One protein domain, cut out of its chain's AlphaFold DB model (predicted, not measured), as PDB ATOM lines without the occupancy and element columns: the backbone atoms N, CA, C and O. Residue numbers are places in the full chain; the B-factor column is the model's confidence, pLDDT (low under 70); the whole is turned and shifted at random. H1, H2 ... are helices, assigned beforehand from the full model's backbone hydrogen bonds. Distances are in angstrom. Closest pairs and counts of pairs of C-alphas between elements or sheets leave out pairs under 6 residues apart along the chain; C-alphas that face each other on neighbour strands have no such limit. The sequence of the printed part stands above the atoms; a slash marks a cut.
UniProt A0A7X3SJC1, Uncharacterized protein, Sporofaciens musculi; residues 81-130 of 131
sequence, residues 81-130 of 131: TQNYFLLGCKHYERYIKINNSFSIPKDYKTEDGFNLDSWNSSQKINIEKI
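AT A GLANCE: This is residues 81 to 130 of the 131 residues of an uncharacterized protein of Sporofaciens musculi (UniProt A0A7X3SJC1). The longest helix, H1, is met at its middle by the first turns of the shorter helix H2, which runs off steeply from there. The long link between them, residues 100 to 115, folds back from the end of H1 to the start of H2, and residues 124 to 130 stick out. The printed part has 50 residues with two named helices, H1 then H2, and no named strand; the class is all helix. It is compact, with a radius of gyration of the C-alphas of 10.8 A, and spans 31 by 22 by 18 A.

IN THESE COORDINATES: H1 holds residues 81 to 99, 26.6 A from first to last C-alpha. It begins at C-alpha 81, (-12.332, -21.261, -43.115), and ends at C-alpha 99, (-31.707, -3.529, -38.974). H2 holds residues 116 to 128, 19.0 A long, and ends at C-alpha 128, (-13.003, -15.778, -24.759).

HOW THE PARTS SIT: H1 touches H2 with residues 88 to 92 alone, and H2 touches H1 with residues 116 to 120 alone. Their closest C-alphas, those of Gly 88 and Leu 116, are 6.5 A apart. Their lines stand at a steep tilt of 66 degrees, and they run opposite ways. In H1 and H2 every O i to N i+4 pair is within hydrogen-bond range.

THE WHOLE: The two C-alphas farthest apart, those of Glu 111 and Ile 130, are 32.4 A apart. The printed part has no cut. The link from H1 to H2, 16 residues, is long. Residues 124 to 130, of which 124 to 128 belong to H2, stand free. The mean pLDDT of the printed part is 90.3, and residues 126 to 130 are under 70.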
ATOM      1  N   THR A  81     -12.196 -21.920 -44.421       91.44
ATOM      2  CA  THR A  81     -12.332 -21.261 -43.115       91.44
ATOM      3  C   THR A  81     -12.277 -19.745 -43.253       91.44
ATOM      4  O   THR A  81     -13.165 -19.050 -42.765       91.44
ATOM      5  N   GLN A  82     -11.273 -19.225 -43.964       93.00
ATOM      6  CA  GLN A  82     -11.161 -17.788 -44.216       93.00
ATOM      7  C   GLN A  82     -12.324 -17.282 -45.069       93.00
ATOM      8  O   GLN A  82     -12.881 -16.231 -44.769       93.00
ATOM      9  N   ASN A  83     -12.733 -18.033 -46.094       94.06
ATOM     10  CA  ASN A  83     -13.872 -17.659 -46.924       94.06
ATOM     11  C   ASN A  83     -15.176 -17.597 -46.111       94.06
ATOM     12  O   ASN A  83     -15.927 -16.637 -46.239       94.06
ATOM     13  N   TYR A  84     -15.422 -18.578 -45.237       92.94
ATOM     14  CA  TYR A  84     -16.589 -18.604 -44.349       92.94
ATOM     15  C   TYR A  84     -16.573 -17.443 -43.346       92.94
ATOM     16  O   TYR A  84     -17.606 -16.825 -43.099       92.94
ATOM     17  N   PHE A  85     -15.398 -17.103 -42.809       94.00
ATOM     18  CA  PHE A  85     -15.216 -15.930 -41.956       94.00
ATOM     19  C   PHE A  85     -15.553 -14.628 -42.693       94.00
ATOM     20  O   PHE A  85     -16.410 -13.877 -42.236       94.00
ATOM     21  N   LEU A  86     -14.943 -14.390 -43.859       95.00
ATOM     22  CA  LEU A  86     -15.169 -13.178 -44.654       95.00
ATOM     23  C   LEU A  86     -16.628 -13.046 -45.108       95.00
ATOM     24  O   LEU A  86     -17.189 -11.949 -45.084       95.00
ATOM     25  N   LEU A  87     -17.257 -14.160 -45.488       94.75
ATOM     26  CA  LEU A  87     -18.670 -14.186 -45.847       94.75
ATOM     27  C   LEU A  87     -19.552 -13.798 -44.651       94.75
ATOM     28  O   LEU A  87     -20.428 -12.946 -44.785       94.75
ATOM     29  N   GLY A  88     -19.272 -14.350 -43.468       95.81
ATOM     30  CA  GLY A  88     -19.964 -13.977 -42.238       95.81
ATOM     31  C   GLY A  88     -19.793 -12.499 -41.876       95.81
ATOM     32  O   GLY A  88     -20.788 -11.843 -41.576       95.81
ATOM     33  N   CYS A  89     -18.587 -11.933 -42.018       95.50
ATOM     34  CA  CYS A  89     -18.354 -10.494 -41.838       95.50
ATOM     35  C   CYS A  89     -19.236  -9.651 -42.769       95.50
ATOM     36  O   CYS A  89     -19.906  -8.726 -42.312       95.50
ATOM     37  N   LYS A  90     -19.294 -10.006 -44.058       96.69
ATOM     38  CA  LYS A  90     -20.132  -9.317 -45.050       96.69
ATOM     39  C   LYS A  90     -21.620  -9.384 -44.689       96.69
ATOM     40  O   LYS A  90     -22.337  -8.390 -44.811       96.69
ATOM     41  N   HIS A  91     -22.101 -10.544 -44.245       97.38
ATOM     42  CA  HIS A  91     -23.493 -10.697 -43.816       97.38
ATOM     43  C   HIS A  91     -23.803  -9.914 -42.543       97.38
ATOM     44  O   HIS A  91     -24.864  -9.301 -42.459       97.38
ATOM     45  N   TYR A  92     -22.879  -9.901 -41.585       95.81
ATOM     46  CA  TYR A  92     -23.010  -9.149 -40.345       95.81
ATOM     47  C   TYR A  92     -23.084  -7.640 -40.603       95.81
ATOM     48  O   TYR A  92     -23.990  -6.968 -40.112       95.81
ATOM     49  N   GLU A  93     -22.200  -7.113 -41.455       95.88
ATOM     50  CA  GLU A  93     -22.221  -5.708 -41.874       95.88
ATOM     51  C   GLU A  93     -23.549  -5.340 -42.556       95.88
ATOM     52  O   GLU A  93     -24.187  -4.343 -42.204       95.88
ATOM     53  N   ARG A  94     -24.021  -6.182 -43.488       96.38
ATOM     54  CA  ARG A  94     -25.321  -5.983 -44.145       96.38
ATOM     55  C   ARG A  94     -26.476  -6.015 -43.142       96.38
ATOM     56  O   ARG A  94     -27.388  -5.199 -43.261       96.38
ATOM     57  N   TYR A  95     -26.441  -6.923 -42.167       96.50
ATOM     58  CA  TYR A  95     -27.465  -7.012 -41.127       96.50
ATOM     59  C   TYR A  95     -27.550  -5.715 -40.318       96.50
ATOM     60  O   TYR A  95     -28.646  -5.172 -40.179       96.50
ATOM     61  N   ILE A  96     -26.413  -5.188 -39.849       95.50
ATOM     62  CA  ILE A  96     -26.369  -3.930 -39.090       95.50
ATOM     63  C   ILE A  96     -26.937  -2.784 -39.924       95.50
ATOM     64  O   ILE A  96     -27.763  -2.022 -39.432       95.50
ATOM     65  N   LYS A  97     -26.544  -2.684 -41.200       96.38
ATOM     66  CA  LYS A  97     -26.997  -1.608 -42.091       96.38
ATOM     67  C   LYS A  97     -28.516  -1.590 -42.285       96.38
ATOM     68  O   LYS A  97     -29.094  -0.516 -42.410       96.38
ATOM     69  N   ILE A  98     -29.150  -2.760 -42.345       95.31
ATOM     70  CA  ILE A  98     -30.595  -2.889 -42.588       95.31
ATOM     71  C   ILE A  98     -31.396  -2.754 -41.289       95.31
ATOM     72  O   ILE A  98     -32.422  -2.083 -41.268       95.31
ATOM     73  N   ASN A  99     -30.937  -3.390 -40.212       94.00
ATOM     74  CA  ASN A  99     -31.707  -3.529 -38.974       94.00
ATOM     75  C   ASN A  99     -31.341  -2.487 -37.912       94.00
ATOM     76  O   ASN A  99     -32.005  -2.411 -36.883       94.00
ATOM     77  N   ASN A 100     -30.263  -1.724 -38.129       93.81
ATOM     78  CA  ASN A 100     -29.686  -0.793 -37.161       93.81
ATOM     79  C   ASN A 100     -29.451  -1.443 -35.780       93.81
ATOM     80  O   ASN A 100     -29.699  -0.846 -34.734       93.81
ATOM     81  N   SER A 101     -29.024  -2.709 -35.782       92.50
ATOM     82  CA  SER A 101     -28.868  -3.530 -34.582       92.50
ATOM     83  C   SER A 101     -27.657  -4.449 -34.701       92.50
ATOM     84  O   SER A 101     -27.408  -5.037 -35.751       92.50
ATOM     85  N   PHE A 102     -26.936  -4.602 -33.591       90.19
ATOM     86  CA  PHE A 102     -25.850  -5.575 -33.421       90.19
ATOM     87  C   PHE A 102     -26.340  -6.897 -32.811       90.19
ATOM     88  O   PHE A 102     -25.601  -7.879 -32.755       90.19
ATOM     89  N   SER A 103     -27.583  -6.928 -32.323       92.94
ATOM     90  CA  SER A 103     -28.176  -8.129 -31.747       92.94
ATOM     91  C   SER A 103     -28.770  -8.977 -32.866       92.94
ATOM     92  O   SER A 103     -29.778  -8.603 -33.474       92.94
ATOM     93  N   ILE A 104     -28.105 -10.096 -33.158       94.44
ATOM     94  CA  ILE A 104     -28.584 -11.098 -34.110       94.44
ATOM     95  C   ILE A 104     -29.625 -11.977 -33.398       94.44
ATOM     96  O   ILE A 104     -29.304 -12.540 -32.348       94.44
ATOM     97  N   PRO A 105     -30.860 -12.102 -33.922       95.31
ATOM     98  CA  PRO A 105     -31.863 -12.997 -33.376       95.31
ATOM     99  C   PRO A 105     -31.384 -14.441 -33.432       95.31
ATOM    100  O   PRO A 105     -30.683 -14.843 -34.363       95.31
ATOM    101  N   LYS A 106     -31.823 -15.234 -32.458       95.19
ATOM    102  CA  LYS A 106     -31.551 -16.667 -32.440       95.19
ATOM    103  C   LYS A 106     -32.050 -17.321 -33.732       95.19
ATOM    104  O   LYS A 106     -33.140 -17.000 -34.204       95.19
ATOM    105  N   ASP A 107     -31.249 -18.231 -34.279       95.19
ATOM    106  CA  ASP A 107     -31.532 -18.980 -35.508       95.19
ATOM    107  C   ASP A 107     -31.696 -18.100 -36.767       95.19
ATOM    108  O   ASP A 107     -32.156 -18.583 -37.808       95.19
ATOM    109  N   TYR A 108     -31.289 -16.822 -36.715       96.38
ATOM    110  CA  TYR A 108     -31.362 -15.925 -37.866       96.38
ATOM    111  C   TYR A 108     -30.502 -16.439 -39.028       96.38
ATOM    112  O   TYR A 108     -29.290 -16.666 -38.903       96.38
ATOM    113  N   LYS A 109     -31.142 -16.548 -40.195       97.38
ATOM    114  CA  LYS A 109     -30.505 -16.849 -41.476       97.38
ATOM    115  C   LYS A 109     -30.676 -15.675 -42.426       97.38
ATOM    116  O   LYS A 109     -31.719 -15.029 -42.451       97.38
ATOM    117  N   THR A 110     -29.644 -15.412 -43.207       96.06
ATOM    118  CA  THR A 110     -29.688 -14.436 -44.295       96.06
ATOM    119  C   THR A 110     -30.589 -14.932 -45.428       96.06
ATOM    120  O   THR A 110     -30.963 -16.104 -45.480       96.06
ATOM    121  N   GLU A 111     -30.912 -14.040 -46.366       92.50
ATOM    122  CA  GLU A 111     -31.722 -14.347 -47.557       92.50
ATOM    123  C   GLU A 111     -31.154 -15.513 -48.387       92.50
ATOM    124  O   GLU A 111     -31.910 -16.300 -48.945       92.50
ATOM    125  N   ASP A 112     -29.827 -15.654 -48.436       92.38
ATOM    126  CA  ASP A 112     -29.115 -16.744 -49.116       92.38
ATOM    127  C   ASP A 112     -28.865 -17.972 -48.220       92.38
ATOM    128  O   ASP A 112     -28.162 -18.904 -48.607       92.38
ATOM    129  N   GLY A 113     -29.464 -18.006 -47.026       94.12
ATOM    130  CA  GLY A 113     -29.469 -19.165 -46.135       94.12
ATOM    131  C   GLY A 113     -28.258 -19.287 -45.204       94.12
ATOM    132  O   GLY A 113     -28.164 -20.277 -44.473       94.12
ATOM    133  N   PHE A 114     -27.353 -18.305 -45.175       95.19
ATOM    134  CA  PHE A 114     -26.218 -18.280 -44.254       95.19
ATOM    135  C   PHE A 114     -26.698 -18.098 -42.806       95.19
ATOM    136  O   PHE A 114     -27.396 -17.137 -42.481       95.19
ATOM    137  N   ASN A 115     -26.317 -19.015 -41.911       96.44
ATOM    138  CA  ASN A 115     -26.681 -18.949 -40.494       96.44
ATOM    139  C   ASN A 115     -25.779 -17.947 -39.753       96.44
ATOM    140  O   ASN A 115     -24.704 -18.297 -39.256       96.44
ATOM    141  N   LEU A 116     -26.226 -16.692 -39.704       96.38
ATOM    142  CA  LEU A 116     -25.463 -15.592 -39.120       96.38
ATOM    143  C   LEU A 116     -25.416 -15.667 -37.590       96.38
ATOM    144  O   LEU A 116     -24.403 -15.286 -37.009       96.38
ATOM    145  N   ASP A 117     -26.462 -16.187 -36.945       95.69
ATOM    146  CA  ASP A 117     -26.491 -16.379 -35.489       95.69
ATOM    147  C   ASP A 117     -25.412 -17.369 -35.026       95.69
ATOM    148  O   ASP A 117     -24.566 -17.054 -34.184       95.69
ATOM    149  N   SER A 118     -25.370 -18.548 -35.653       94.88
ATOM    150  CA  SER A 118     -24.364 -19.571 -35.358       94.88
ATOM    151  C   SER A 118     -22.947 -19.066 -35.641       94.88
ATOM    152  O   SER A 118     -22.043 -19.249 -34.819       94.88
ATOM    153  N   TRP A 119     -22.752 -18.368 -36.766       95.50
ATOM    154  CA  TRP A 119     -21.464 -17.763 -37.097       95.50
ATOM    155  C   TRP A 119     -21.033 -16.730 -36.047       95.50
ATOM    156  O   TRP A 119     -19.917 -16.827 -35.535       95.50
ATOM    157  N   ASN A 120     -21.911 -15.795 -35.674       93.94
ATOM    158  CA  ASN A 120     -21.636 -14.759 -34.676       93.94
ATOM    159  C   ASN A 120     -21.305 -15.365 -33.302       93.94
ATOM    160  O   ASN A 120     -20.329 -14.977 -32.660       93.94
ATOM    161  N   SER A 121     -22.070 -16.373 -32.880       92.25
ATOM    162  CA  SER A 121     -21.829 -17.107 -31.634       92.25
ATOM    163  C   SER A 121     -20.455 -17.785 -31.621       92.25
ATOM    164  O   SER A 121     -19.743 -17.723 -30.619       92.25
ATOM    165  N   SER A 122     -20.023 -18.359 -32.751       90.19
ATOM    166  CA  SER A 122     -18.686 -18.959 -32.861       90.19
ATOM    167  C   SER A 122     -17.542 -17.939 -32.747       90.19
ATOM    168  O   SER A 122     -16.471 -18.291 -32.253       90.19
ATOM    169  N   GLN A 123     -17.761 -16.670 -33.124       88.81
ATOM    170  CA  GLN A 123     -16.740 -15.624 -32.977       88.81
ATOM    171  C   GLN A 123     -16.530 -15.230 -31.510       88.81
ATOM    172  O   GLN A 123     -15.394 -15.015 -31.096       88.81
ATOM    173  N   LYS A 124     -17.598 -15.205 -30.702       80.62
ATOM    174  CA  LYS A 124     -17.527 -14.878 -29.264       80.62
ATOM    175  C   LYS A 124     -16.717 -15.911 -28.478       80.62
ATOM    176  O   LYS A 124     -15.795 -15.547 -27.758       80.62
ATOM    177  N   ILE A 125     -16.986 -17.198 -28.715       75.75
ATOM    178  CA  ILE A 125     -16.263 -18.312 -28.076       75.75
ATOM    179  C   ILE A 125     -14.760 -18.263 -28.394       75.75
ATOM    180  O   ILE A 125     -13.935 -18.630 -27.560       75.75
ATOM    181  N   ASN A 126     -14.382 -17.835 -29.601       66.38
ATOM    182  CA  ASN A 126     -12.973 -17.744 -29.983       66.38
ATOM    183  C   ASN A 126     -12.245 -16.588 -29.284       66.38
ATOM    184  O   ASN A 126     -11.068 -16.737 -28.976       66.38
ATOM    185  N   ILE A 127     -12.927 -15.472 -29.008       64.06
ATOM    186  CA  ILE A 127     -12.348 -14.329 -28.286       64.06
ATOM    187  C   ILE A 127     -12.135 -14.677 -26.804       64.06
ATOM    188  O   ILE A 127     -11.078 -14.380 -26.257       64.06
ATOM    189  N   GLU A 128     -13.086 -15.374 -26.175       57.06
ATOM    190  CA  GLU A 128     -13.003 -15.778 -24.759       57.06
ATOM    191  C   GLU A 128     -11.881 -16.783 -24.463       57.06
ATOM    192  O   GLU A 128     -11.421 -16.870 -23.334       57.06
ATOM    193  N   LYS A 129     -11.411 -17.540 -25.462       52.84
ATOM    194  CA  LYS A 129     -10.292 -18.491 -25.308       52.84
ATOM    195  C   LYS A 129      -8.908 -17.844 -25.396       52.84
ATOM    196  O   LYS A 129      -7.911 -18.535 -25.201       52.84
ATOM    197  N   ILE A 130      -8.846 -16.570 -25.776       53.91
ATOM    198  CA  ILE A 130      -7.600 -15.810 -25.955       53.91
ATOM    199  C   ILE A 130      -7.366 -14.848 -24.771       53.91
ATOM    200  O   ILE A 130      -6.258 -14.335 -24.627       53.91
TER     201      ILE A 130